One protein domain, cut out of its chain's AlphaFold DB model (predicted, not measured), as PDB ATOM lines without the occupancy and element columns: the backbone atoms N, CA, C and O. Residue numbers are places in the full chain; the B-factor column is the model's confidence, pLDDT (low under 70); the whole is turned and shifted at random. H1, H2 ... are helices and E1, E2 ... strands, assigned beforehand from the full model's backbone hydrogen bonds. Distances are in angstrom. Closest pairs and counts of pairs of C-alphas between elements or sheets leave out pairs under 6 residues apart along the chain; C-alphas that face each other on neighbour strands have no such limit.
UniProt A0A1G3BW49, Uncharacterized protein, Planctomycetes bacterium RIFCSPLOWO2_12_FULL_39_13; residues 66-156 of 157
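AT A GLANCE: This is residues 66 to 156 of the 157 residues of an uncharacterized protein of Planctomycetes bacterium RIFCSPLOWO2_12_FULL_39_13 (UniProt A0A1G3BW49). This is a loop-rich domain with little regular structure: a small, strongly twisted antiparallel sheet, E3 - E1 - E4, makes one part, and E2 and H1 with their loops another. The 91 printed residues include, in order, E1, E2, H1, E3, H2 and E4; these hold 30 residues, class mixed. The whole is compact, radius of gyration of the C-alphas 13.4 A, spanning 38 by 34 by 24 A.

IN THESE COORDINATES: E1, residues 77 to 83, starts at C-alpha 77 (-22.017, 8.533, 26.817) and is 17.4 A long. E2 is 93 to 95, H1 98 to 102, E3 123 to 128, H2 133 to 136; E4, 151 to 155, ends at C-alpha 155 (-23.708, 0.086, 28.460).

HOW THE PARTS SIT: Inner strand E1 is antiparallel to E3, with N 79 and O 125 2.9 A apart, and to E4, with N 80 and O 154 2.9 A apart. E3, H2 and E4 form a split strand-helix-strand unit, two strands of one sheet joined through a helix, with E1 between them in the sheet; its crossover is right-handed. H2 only grazes the sheet with residues 134 to 136; H1 is not on it. E2 pairs with no named strand. H1's O i to N i+4 pair is within hydrogen-bond range; H2 is too short for one.

THE WHOLE: Asn 74 and Glu 114 have the C-alphas farthest apart, 38.9 A. The printed part has no cut; links H1 to E3 and H2 to E4 are long. No printed residue is under 70.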
ATOM      1  N   ARG A  66     -37.502   3.273  28.764       96.12
ATOM      2  CA  ARG A  66     -36.814   2.059  29.237       96.12
ATOM      3  C   ARG A  66     -35.429   2.340  29.813       96.12
ATOM      4  O   ARG A  66     -34.976   1.608  30.682       96.12
ATOM      5  N   TYR A  67     -34.742   3.333  29.257       95.75
ATOM      6  CA  TYR A  67     -33.355   3.644  29.574       95.75
ATOM      7  C   TYR A  67     -33.305   4.998  30.269       95.75
ATOM      8  O   TYR A  67     -33.618   6.019  29.655       95.75
ATOM      9  N   GLU A  68     -32.936   4.987  31.546       94.31
ATOM     10  CA  GLU A  68     -32.785   6.194  32.354       94.31
ATOM     11  C   GLU A  68     -31.719   7.120  31.757       94.31
ATOM     12  O   GLU A  68     -30.704   6.666  31.225       94.31
ATOM     13  N   GLY A  69     -31.983   8.424  31.777       94.19
ATOM     14  CA  GLY A  69     -31.075   9.441  31.259       94.19
ATOM     15  C   GLY A  69     -30.971   9.525  29.733       94.19
ATOM     16  O   GLY A  69     -30.338  10.434  29.207       94.19
ATOM     17  N   ALA A  70     -31.591   8.608  28.977       96.06
ATOM     18  CA  ALA A  70     -31.388   8.506  27.529       96.06
ATOM     19  C   ALA A  70     -31.773   9.773  26.747       96.06
ATOM     20  O   ALA A  70     -31.282   9.965  25.633       96.06
ATOM     21  N   CYS A  71     -32.649  10.607  27.310       95.50
ATOM     22  CA  CYS A  71     -33.200  11.799  26.676       95.50
ATOM     23  C   CYS A  71     -32.971  13.089  27.485       95.50
ATOM     24  O   CYS A  71     -33.652  14.077  27.210       95.50
ATOM     25  N   ASP A  72     -32.041  13.098  28.444       93.50
ATOM     26  CA  ASP A  72     -31.786  14.256  29.320       93.50
ATOM     27  C   ASP A  72     -31.127  15.434  28.589       93.50
ATOM     28  O   ASP A  72     -31.223  16.579  29.023       93.50
ATOM     29  N   LYS A  73     -30.456  15.162  27.462       91.38
ATOM     30  CA  LYS A  73     -29.773  16.130  26.585       91.38
ATOM     31  C   LYS A  73     -28.664  16.959  27.246       91.38
ATOM     32  O   LYS A  73     -28.212  17.937  26.656       91.38
ATOM     33  N   ASN A  74     -28.204  16.580  28.433       93.06
ATOM     34  CA  ASN A  74     -27.158  17.278  29.189       93.06
ATOM     35  C   ASN A  74     -25.833  16.493  29.269       93.06
ATOM     36  O   ASN A  74     -24.849  17.016  29.788       93.06
ATOM     37  N   PHE A  75     -25.783  15.264  28.747       95.56
ATOM     38  CA  PHE A  75     -24.568  14.459  28.680       95.56
ATOM     39  C   PHE A  75     -24.523  13.606  27.408       95.56
ATOM     40  O   PHE A  75     -25.535  13.347  26.760       95.56
ATOM     41  N   SER A  76     -23.326  13.127  27.080       96.12
ATOM     42  CA  SER A  76     -23.094  12.137  26.031       96.12
ATOM     43  C   SER A  76     -22.255  10.992  26.586       96.12
ATOM     44  O   SER A  76     -21.197  11.220  27.169       96.12
ATOM     45  N   LYS A  77     -22.732   9.756  26.421       95.69
ATOM     46  CA  LYS A  77     -22.017   8.533  26.817       95.69
ATOM     47  C   LYS A  77     -21.909   7.567  25.639       95.69
ATOM     48  O   LYS A  77     -22.830   7.454  24.826       95.69
ATOM     49  N   SER A  78     -20.797   6.836  25.582       96.88
ATOM     50  CA  SER A  78     -20.627   5.726  24.648       96.88
ATOM     51  C   SER A  78     -21.382   4.482  25.115       96.88
ATOM     52  O   SER A  78     -21.255   4.048  26.260       96.88
ATOM     53  N   VAL A  79     -22.170   3.904  24.214       97.12
ATOM     54  CA  VAL A  79     -22.935   2.668  24.414       97.12
ATOM     55  C   VAL A  79     -22.925   1.836  23.135       97.12
ATOM     56  O   VAL A  79     -22.647   2.337  22.044       97.12
ATOM     57  N   LEU A  80     -23.301   0.569  23.257       97.38
ATOM     58  CA  LEU A  80     -23.663  -0.268  22.120       97.38
ATOM     59  C   LEU A  80     -25.179  -0.218  21.933       97.38
ATOM     60  O   LEU A  80     -25.933  -0.555  22.843       97.38
ATOM     61  N   CYS A  81     -25.640   0.196  20.756       96.00
ATOM     62  CA  CYS A  81     -27.059   0.357  20.445       96.00
ATOM     63  C   CYS A  81     -27.439  -0.440  19.194       96.00
ATOM     64  O   CYS A  81     -26.699  -0.461  18.209       96.00
ATOM     65  N   LYS A  82     -28.603  -1.088  19.227       95.19
ATOM     66  CA  LYS A  82     -29.171  -1.852  18.114       95.19
ATOM     67  C   LYS A  82     -30.614  -1.427  17.881       95.19
ATOM     68  O   LYS A  82     -31.405  -1.421  18.819       95.19
ATOM     69  N   THR A  83     -30.968  -1.070  16.650       93.88
ATOM     70  CA  THR A  83     -32.344  -0.699  16.280       93.88
ATOM     71  C   THR A  83     -33.110  -1.899  15.734       93.88
ATOM     72  O   THR A  83     -32.550  -2.754  15.062       93.88
ATOM     73  N   THR A  84     -34.414  -1.939  15.987       91.31
ATOM     74  CA  THR A  84     -35.362  -2.902  15.397       91.31
ATOM     75  C   THR A  84     -36.124  -2.305  14.210       91.31
ATOM     76  O   THR A  84     -37.132  -2.868  13.773       91.31
ATOM     77  N   LYS A  85     -35.729  -1.108  13.758       90.94
ATOM     78  CA  LYS A  85     -36.418  -0.320  12.733       90.94
ATOM     79  C   LYS A  85     -35.459   0.028  11.605       90.94
ATOM     80  O   LYS A  85     -34.324   0.414  11.863       90.94
ATOM     81  N   LEU A  86     -35.968  -0.033  10.380       93.06
ATOM     82  CA  LEU A  86     -35.337   0.567   9.213       93.06
ATOM     83  C   LEU A  86     -35.821   2.014   9.091       93.06
ATOM     84  O   LEU A  86     -37.025   2.251   8.992       93.06
ATOM     85  N   ILE A  87     -34.895   2.968   9.150       95.25
ATOM     86  CA  ILE A  87     -35.191   4.402   9.106       95.25
ATOM     87  C   ILE A  87     -34.506   4.974   7.875       95.25
ATOM     88  O   ILE A  87     -33.282   4.950   7.786       95.25
ATOM     89  N   ILE A  88     -35.312   5.465   6.936       96.94
ATOM     90  CA  ILE A  88     -34.866   5.981   5.642       96.94
ATOM     91  C   ILE A  88     -35.311   7.440   5.546       96.94
ATOM     92  O   ILE A  88     -36.490   7.745   5.736       96.94
ATOM     93  N   GLY A  89     -34.362   8.339   5.300       96.75
ATOM     94  CA  GLY A  89     -34.618   9.746   5.017       96.75
ATOM     95  C   GLY A  89     -35.154   9.955   3.600       96.75
ATOM     96  O   GLY A  89     -35.093   9.071   2.748       96.75
ATOM     97  N   SER A  90     -35.659  11.153   3.310       96.12
ATOM     98  CA  SER A  90     -36.219  11.482   1.990       96.12
ATOM     99  C   SER A  90     -35.195  11.453   0.845       96.12
ATOM    100  O   SER A  90     -35.595  11.368  -0.309       96.12
ATOM    101  N   SER A  91     -33.894  11.515   1.152       96.25
ATOM    102  CA  SER A  91     -32.772  11.350   0.212       96.25
ATOM    103  C   SER A  91     -32.426   9.884  -0.090       96.25
ATOM    104  O   SER A  91     -31.519   9.617  -0.875       96.25
ATOM    105  N   GLY A  92     -33.100   8.926   0.553       97.19
ATOM    106  CA  GLY A  92     -32.726   7.510   0.523       97.19
ATOM    107  C   GLY A  92     -31.652   7.128   1.547       97.19
ATOM    108  O   GLY A  92     -31.359   5.943   1.699       97.19
ATOM    109  N   ASP A  93     -31.100   8.093   2.289       98.12
ATOM    110  CA  ASP A  93     -30.109   7.826   3.333       98.12
ATOM    111  C   ASP A  93     -30.709   6.989   4.467       98.12
ATOM    112  O   ASP A  93     -31.815   7.250   4.945       98.12
ATOM    113  N   VAL A  94     -29.970   5.979   4.916       97.19
ATOM    114  CA  VAL A  94     -30.393   5.035   5.952       97.19
ATOM    115  C   VAL A  94     -29.725   5.395   7.273       97.19
ATOM    116  O   VAL A  94     -28.507   5.527   7.350       97.19
ATOM    117  N   TYR A  95     -30.507   5.515   8.344       96.38
ATOM    118  CA  TYR A  95     -30.041   5.972   9.657       96.38
ATOM    119  C   TYR A  95     -30.189   4.893  10.730       96.38
ATOM    120  O   TYR A  95     -31.075   4.039  10.665       96.38
ATOM    121  N   ARG A  96     -29.352   4.959  11.777       94.69
ATOM    122  CA  ARG A  96     -29.431   4.024  12.918       94.69
ATOM    123  C   ARG A  96     -30.697   4.229  13.752       94.69
ATOM    124  O   ARG A  96     -31.253   3.266  14.269       94.69
ATOM    125  N   CYS A  97     -31.123   5.475  13.950       95.44
ATOM    126  CA  CYS A  97     -32.259   5.851  14.797       95.44
ATOM    127  C   CYS A  97     -32.863   7.192  14.338       95.44
ATOM    128  O   CYS A  97     -32.286   7.878  13.491       95.44
ATOM    129  N   HIS A  98     -33.997   7.605  14.917       96.19
ATOM    130  CA  HIS A  98     -34.613   8.894  14.576       96.19
ATOM    131  C   HIS A  98     -33.775  10.080  15.054       96.19
ATOM    132  O   HIS A  98     -33.851  11.146  14.457       96.19
ATOM    133  N   SER A  99     -32.978   9.913  16.118       95.81
ATOM    134  CA  SER A  99     -32.074  10.976  16.579       95.81
ATOM    135  C   SER A  99     -31.046  11.304  15.499       95.81
ATOM    136  O   SER A  99     -30.830  12.471  15.211       95.81
ATOM    137  N   ASP A 100     -30.460  10.294  14.849       96.25
ATOM    138  CA  ASP A 100     -29.501  10.523  13.764       96.25
ATOM    139  C   ASP A 100     -30.142  11.199  12.555       96.25
ATOM    140  O   ASP A 100     -29.557  12.128  12.008       96.25
ATOM    141  N   LEU A 101     -31.352  10.771  12.179       96.81
ATOM    142  CA  LEU A 101     -32.105  11.389  11.089       96.81
ATOM    143  C   LEU A 101     -32.412  12.867  11.383       96.81
ATOM    144  O   LEU A 101     -32.159  13.724  10.545       96.81
ATOM    145  N   TYR A 102     -32.963  13.176  12.559       95.44
ATOM    146  CA  TYR A 102     -33.406  14.538  12.888       95.44
ATOM    147  C   TYR A 102     -32.247  15.507  13.123       95.44
ATOM    148  O   TYR A 102     -32.375  16.690  12.830       95.44
ATOM    149  N   GLU A 103     -31.112  15.004  13.600       95.56
ATOM    150  CA  GLU A 103     -29.904  15.797  13.854       95.56
ATOM    151  C   GLU A 103     -28.944  15.784  12.652       95.56
ATOM    152  O   GLU A 103     -27.807  16.234  12.762       95.56
ATOM    153  N   SER A 104     -29.380  15.246  11.503       94.94
ATOM    154  CA  SER A 104     -28.588  15.139  10.267       94.94
ATOM    155  C   SER A 104     -27.205  14.499  10.473       94.94
ATOM    156  O   SER A 104     -26.210  14.928   9.888       94.94
ATOM    157  N   ARG A 105     -27.115  13.477  11.333       95.25
ATOM    158  CA  ARG A 105     -25.858  12.746  11.567       95.25
ATOM    159  C   ARG A 105     -25.531  11.838  10.385       95.25
ATOM    160  O   ARG A 105     -26.383  11.554   9.551       95.25
ATOM    161  N   THR A 106     -24.294  11.352  10.328       95.62
ATOM    162  CA  THR A 106     -23.835  10.477   9.242       95.62
ATOM    163  C   THR A 106     -24.730   9.234   9.109       95.62
ATOM    164  O   THR A 106     -24.886   8.500  10.093       95.62
ATOM    165  N   PRO A 107     -25.314   8.979   7.924       96.62
ATOM    166  CA  PRO A 107     -26.088   7.769   7.675       96.62
ATOM    167  C   PRO A 107     -25.181   6.532   7.652       96.62
ATOM    168  O   PRO A 107     -23.967   6.627   7.482       96.62
ATOM    169  N   ILE A 108     -25.771   5.352   7.830       95.62
ATOM    170  CA  ILE A 108     -25.057   4.066   7.745       95.62
ATOM    171  C   ILE A 108     -24.964   3.522   6.319       95.62
ATOM    172  O   ILE A 108     -24.269   2.536   6.105       95.62
ATOM    173  N   GLY A 109     -25.665   4.144   5.375       96.38
ATOM    174  CA  GLY A 109     -25.690   3.783   3.964       96.38
ATOM    175  C   GLY A 109     -26.830   4.495   3.249       96.38
ATOM    176  O   GLY A 109     -27.455   5.393   3.816       96.38
ATOM    177  N   ASN A 110     -27.118   4.080   2.020       97.44
ATOM    178  CA  ASN A 110     -28.204   4.626   1.213       97.44
ATOM    179  C   ASN A 110     -28.966   3.475   0.544       97.44
ATOM    180  O   ASN A 110     -28.354   2.516   0.086       97.44
ATOM    181  N   ILE A 111     -30.297   3.557   0.491       96.94
ATOM    182  CA  ILE A 111     -31.145   2.497  -0.083       96.94
ATOM    183  C   ILE A 111     -30.941   2.303  -1.593       96.94
ATOM    184  O   ILE A 111     -31.325   1.271  -2.132       96.94
ATOM    185  N   MET A 112     -30.363   3.292  -2.277       96.81
ATOM    186  CA  MET A 112     -30.071   3.227  -3.708       96.81
ATOM    187  C   MET A 112     -28.710   2.587  -4.012       96.81
ATOM    188  O   MET A 112     -28.401   2.373  -5.180       96.81
ATOM    189  N   ASP A 113     -27.886   2.312  -2.997       97.31
ATOM    190  CA  ASP A 113     -26.630   1.582  -3.172       97.31
ATOM    191  C   ASP A 113     -26.916   0.076  -3.226       97.31
ATOM    192  O   ASP A 113     -27.315  -0.529  -2.232       97.31
ATOM    193  N   GLU A 114     -26.695  -0.534  -4.391       96.56
ATOM    194  CA  GLU A 114     -26.907  -1.970  -4.626       96.56
ATOM    195  C   GLU A 114     -26.034  -2.865  -3.732       96.56
ATOM    196  O   GLU A 114     -26.374  -4.028  -3.517       96.56
ATOM    197  N   ASN A 115     -24.931  -2.335  -3.193       97.00
ATOM    198  CA  ASN A 115     -24.029  -3.064  -2.299       97.00
ATOM    199  C   ASN A 115     -24.337  -2.825  -0.815       97.00
ATOM    200  O   ASN A 115     -23.674  -3.405   0.049       97.00
ATOM    201  N   PHE A 116     -25.296  -1.954  -0.490       95.50
ATOM    202  CA  PHE A 116     -25.630  -1.666   0.897       95.50
ATOM    203  C   PHE A 116     -26.501  -2.772   1.498       95.50
ATOM    204  O   PHE A 116     -27.655  -2.970   1.118       95.50
ATOM    205  N   GLU A 117     -25.972  -3.439   2.523       93.69
ATOM    206  CA  GLU A 117     -26.711  -4.419   3.315       93.69
ATOM    207  C   GLU A 117     -26.987  -3.911   4.734       93.69
ATOM    208  O   GLU A 117     -26.115  -3.404   5.447       93.69
ATOM    209  N   ILE A 118     -28.229  -4.088   5.188       89.62
ATOM    210  CA  ILE A 118     -28.625  -3.735   6.551       89.62
ATOM    211  C   ILE A 118     -28.264  -4.883   7.492       89.62
ATOM    212  O   ILE A 118     -28.871  -5.950   7.458       89.62
ATOM    213  N   GLU A 119     -27.329  -4.631   8.404       90.88
ATOM    214  CA  GLU A 119     -26.935  -5.626   9.407       90.88
ATOM    215  C   GLU A 119     -27.657  -5.410  10.747       90.88
ATOM    216  O   GLU A 119     -27.521  -4.344  11.369       90.88
ATOM    217  N   ASP A 120     -28.318  -6.454  11.259       91.12
ATOM    218  CA  ASP A 120     -28.873  -6.494  12.622       91.12
ATOM    219  C   ASP A 120     -27.776  -6.745  13.675       91.12
ATOM    220  O   ASP A 120     -27.651  -7.822  14.258       91.12
ATOM    221  N   LYS A 121     -26.952  -5.722  13.921       94.25
ATOM    222  CA  LYS A 121     -25.868  -5.748  14.916       94.25
ATOM    223  C   LYS A 121     -25.888  -4.526  15.823       94.25
ATOM    224  O   LYS A 121     -26.318  -3.437  15.432       94.25
ATOM    225  N   TYR A 122     -25.354  -4.706  17.027       96.12
ATOM    226  CA  TYR A 122     -25.027  -3.593  17.909       96.12
ATOM    227  C   TYR A 122     -23.953  -2.715  17.257       96.12
ATOM    228  O   TYR A 122     -22.943  -3.213  16.764       96.12
ATOM    229  N   ARG A 123     -24.184  -1.403  17.255       93.69
ATOM    230  CA  ARG A 123     -23.256  -0.386  16.758       93.69
ATOM    231  C   ARG A 123     -22.857   0.535  17.893       93.69
ATOM    232  O   ARG A 123     -23.655   0.803  18.790       93.69
ATOM    233  N   GLU A 124     -21.639   1.048  17.824       95.38
ATOM    234  CA  GLU A 124     -21.197   2.089  18.741       95.38
ATOM    235  C   GLU A 124     -22.051   3.353  18.548       95.38
ATOM    236  O   GLU A 124     -22.284   3.816  17.426       95.38
ATOM    237  N   CYS A 125     -22.532   3.909  19.656       95.69
ATOM    238  CA  CYS A 125     -23.226   5.184  19.722       95.69
ATOM    239  C   CYS A 125     -22.558   6.035  20.799       95.69
ATOM    240  O   CYS A 125     -22.486   5.613  21.945       95.69
ATOM    241  N   LYS A 126     -22.100   7.235  20.435       96.00
ATOM    242  CA  LYS A 126     -21.367   8.150  21.330       96.00
ATOM    243  C   LYS A 126     -22.253   9.225  21.969       96.00
ATOM    244  O   LYS A 126     -21.753  10.086  22.677       96.00
ATOM    245  N   VAL A 127     -23.555   9.200  21.681       96.50
ATOM    246  CA  VAL A 127     -24.512  10.268  22.017       96.50
ATOM    247  C   VAL A 127     -25.684   9.755  22.859       96.50
ATOM    248  O   VAL A 127     -26.792  10.288  22.795       96.50
ATOM    249  N   PHE A 128     -25.476   8.694  23.651       96.94
ATOM    250  CA  PHE A 128     -26.459   8.324  24.674       96.94
ATOM    251  C   PHE A 128     -26.629   9.493  25.652       96.94
ATOM    252  O   PHE A 128     -25.628  10.058  26.077       96.94
ATOM    253  N   GLY A 129     -27.875   9.859  25.960       96.19
ATOM    254  CA  GLY A 129     -28.243  11.150  26.560       96.19
ATOM    255  C   GLY A 129     -29.006  12.058  25.587       96.19
ATOM    256  O   GLY A 129     -29.854  12.844  25.995       96.19
ATOM    257  N   HIS A 130     -28.805  11.873  24.277       96.50
ATOM    258  CA  HIS A 130     -29.492  12.605  23.202       96.50
ATOM    259  C   HIS A 130     -30.354  11.680  22.322       96.50
ATOM    260  O   HIS A 130     -30.512  11.890  21.114       96.50
ATOM    261  N   CYS A 131     -30.895  10.603  22.897       96.75
ATOM    262  CA  CYS A 131     -31.745   9.665  22.167       96.75
ATOM    263  C   CYS A 131     -33.079  10.313  21.783       96.75
ATOM    264  O   CYS A 131     -33.584  11.207  22.463       96.75
ATOM    265  N   ASN A 132     -33.693   9.820  20.705       95.94
ATOM    266  CA  ASN A 132     -35.041  10.242  20.354       95.94
ATOM    267  C   ASN A 132     -36.056   9.575  21.305       95.94
ATOM    268  O   ASN A 132     -36.066   8.341  21.393       95.94
ATOM    269  N   PRO A 133     -36.955  10.338  21.955       95.44
ATOM    270  CA  PRO A 133     -37.938   9.789  22.889       95.44
ATOM    271  C   PRO A 133     -38.792   8.649  22.316       95.44
ATOM    272  O   PRO A 133     -39.109   7.681  23.007       95.44
ATOM    273  N   CYS A 134     -39.144   8.706  21.027       92.62
ATOM    274  CA  CYS A 134     -39.976   7.680  20.394       92.62
ATOM    275  C   CYS A 134     -39.273   6.326  20.223       92.62
ATOM    276  O   CYS A 134     -39.957   5.293  20.111       92.62
ATOM    277  N   ASP A 135     -37.941   6.328  20.206       95.31
ATOM    278  CA  ASP A 135     -37.131   5.126  20.052       95.31
ATOM    279  C   ASP A 135     -36.942   4.388  21.383       95.31
ATOM    280  O   ASP A 135     -36.991   3.155  21.405       95.31
ATOM    281  N   VAL A 136     -36.813   5.128  22.489       96.31
ATOM    282  CA  VAL A 136     -36.544   4.583  23.834       96.31
ATOM    283  C   VAL A 136     -37.782   4.453  24.729       96.31
ATOM    284  O   VAL A 136     -37.683   3.903  25.827       96.31
ATOM    285  N   LYS A 137     -38.959   4.913  24.278       95.88
ATOM    286  CA  LYS A 137     -40.218   4.725  25.015       95.88
ATOM    287  C   LYS A 137     -40.625   3.261  25.131       95.88
ATOM    288  O   LYS A 137     -40.531   2.510  24.153       95.88
ATOM    289  N   LEU A 138     -41.195   2.903  26.277       95.38
ATOM    290  CA  LEU A 138     -41.916   1.649  26.434       95.38
ATOM    291  C   LEU A 138     -43.215   1.699  25.626       95.38
ATOM    292  O   LEU A 138     -44.002   2.642  25.695       95.38
ATOM    293  N   LYS A 139     -43.424   0.680  24.802       92.38
ATOM    294  CA  LYS A 139     -44.604   0.535  23.948       92.38
ATOM    295  C   LYS A 139     -44.926  -0.935  23.737       92.38
ATOM    296  O   LYS A 139     -44.183  -1.826  24.150       92.38
ATOM    297  N   THR A 140     -46.046  -1.188  23.077       91.75
ATOM    298  CA  THR A 140     -46.364  -2.524  22.593       91.75
ATOM    299  C   THR A 140     -45.572  -2.856  21.328       91.75
ATOM    300  O   THR A 140     -45.237  -1.979  20.524       91.75
ATOM    301  N   ASN A 141     -45.237  -4.133  21.146       90.88
ATOM    302  CA  ASN A 141     -44.717  -4.635  19.876       90.88
ATOM    303  C   ASN A 141     -45.857  -4.846  18.854       90.88
ATOM    304  O   ASN A 141     -47.031  -4.585  19.126       90.88
ATOM    305  N   ARG A 142     -45.521  -5.359  17.662       87.50
ATOM    306  CA  ARG A 142     -46.506  -5.640  16.597       87.50
ATOM    307  C   ARG A 142     -47.585  -6.663  16.988       87.50
ATOM    308  O   ARG A 142     -48.640  -6.681  16.368       87.50
ATOM    309  N   PHE A 143     -47.331  -7.473  18.014       91.69
ATOM    310  CA  PHE A 143     -48.250  -8.468  18.570       91.69
ATOM    311  C   PHE A 143     -49.020  -7.944  19.792       91.69
ATOM    312  O   PHE A 143     -49.611  -8.729  20.522       91.69
ATOM    313  N   GLN A 144     -49.006  -6.626  20.032       87.81
ATOM    314  CA  GLN A 144     -49.658  -5.974  21.174       87.81
ATOM    315  C   GLN A 144     -49.092  -6.365  22.555       87.81
ATOM    316  O   GLN A 144     -49.726  -6.106  23.573       87.81
ATOM    317  N   GLN A 145     -47.880  -6.922  22.629       93.50
ATOM    318  CA  GLN A 145     -47.227  -7.241  23.904       93.50
ATOM    319  C   GLN A 145     -46.465  -6.020  24.426       93.50
ATOM    320  O   GLN A 145     -45.648  -5.448  23.697       93.50
ATOM    321  N   PHE A 146     -46.735  -5.613  25.668       93.00
ATOM    322  CA  PHE A 146     -46.078  -4.479  26.325       93.00
ATOM    323  C   PHE A 146     -44.612  -4.783  26.690       93.00
ATOM    324  O   PHE A 146     -44.239  -5.942  26.847       93.00
ATOM    325  N   GLY A 147     -43.784  -3.742  26.829       92.75
ATOM    326  CA  GLY A 147     -42.364  -3.858  27.208       92.75
ATOM    327  C   GLY A 147     -41.365  -3.723  26.051       92.75
ATOM    328  O   GLY A 147     -40.172  -3.954  26.230       92.75
ATOM    329  N   HIS A 148     -41.823  -3.341  24.857       94.56
ATOM    330  CA  HIS A 148     -40.973  -3.149  23.683       94.56
ATOM    331  C   HIS A 148     -40.430  -1.715  23.588       94.56
ATOM    332  O   HIS A 148     -41.114  -0.755  23.928       94.56
ATOM    333  N   THR A 149     -39.227  -1.576  23.034       95.38
ATOM    334  CA  THR A 149     -38.573  -0.322  22.618       95.38
ATOM    335  C   THR A 149     -38.096  -0.459  21.172       95.38
ATOM    336  O   THR A 149     -37.833  -1.571  20.721       95.38
ATOM    337  N   SER A 150     -37.958   0.641  20.416       95.19
ATOM    338  CA  SER A 150     -37.387   0.539  19.054       95.19
ATOM    339  C   SER A 150     -35.925   0.113  19.082       95.19
ATOM    340  O   SER A 150     -35.458  -0.431  18.085       95.19
ATOM    341  N   VAL A 151     -35.222   0.383  20.180       95.56
ATOM    342  CA  VAL A 151     -33.792   0.124  20.333       95.56
ATOM    343  C   VAL A 151     -33.500  -0.757  21.541       95.56
ATOM    344  O   VAL A 151     -34.235  -0.741  22.531       95.56
ATOM    345  N   GLU A 152     -32.395  -1.485  21.454       96.38
ATOM    346  CA  GLU A 152     -31.730  -2.162  22.558       96.38
ATOM    347  C   GLU A 152     -30.385  -1.484  22.816       96.38
ATOM    348  O   GLU A 152     -29.573  -1.342  21.901       96.38
ATOM    349  N   ILE A 153     -30.148  -1.073  24.060       96.75
ATOM    350  CA  ILE A 153     -28.928  -0.385  24.489       96.75
ATOM    351  C   ILE A 153     -28.209  -1.242  25.530       96.75
ATOM    352  O   ILE A 153     -28.823  -1.710  26.489       96.75
ATOM    353  N   LYS A 154     -26.904  -1.432  25.326       96.44
ATOM    354  CA  LYS A 154     -25.958  -2.047  26.260       96.44
ATOM    355  C   LYS A 154     -24.920  -1.002  26.653       96.44
ATOM    356  O   LYS A 154     -24.250  -0.436  25.787       96.44
ATOM    357  N   HIS A 155     -24.794  -0.739  27.946       91.56
ATOM    358  CA  HIS A 155     -23.708   0.086  28.460       91.56
ATOM    359  C   HIS A 155     -22.421  -0.741  28.457       91.56
ATOM    360  O   HIS A 155     -22.461  -1.923  28.788       91.56
ATOM    361  N   ALA A 156     -21.308  -0.135  28.042       72.81
ATOM    362  CA  ALA A 156     -20.004  -0.707  28.343       72.81
ATOM    363  C   ALA A 156     -19.792  -0.613  29.863       72.81
ATOM    364  O   ALA A 156     -20.117   0.429  30.448       72.81
TER     365      ALA A 156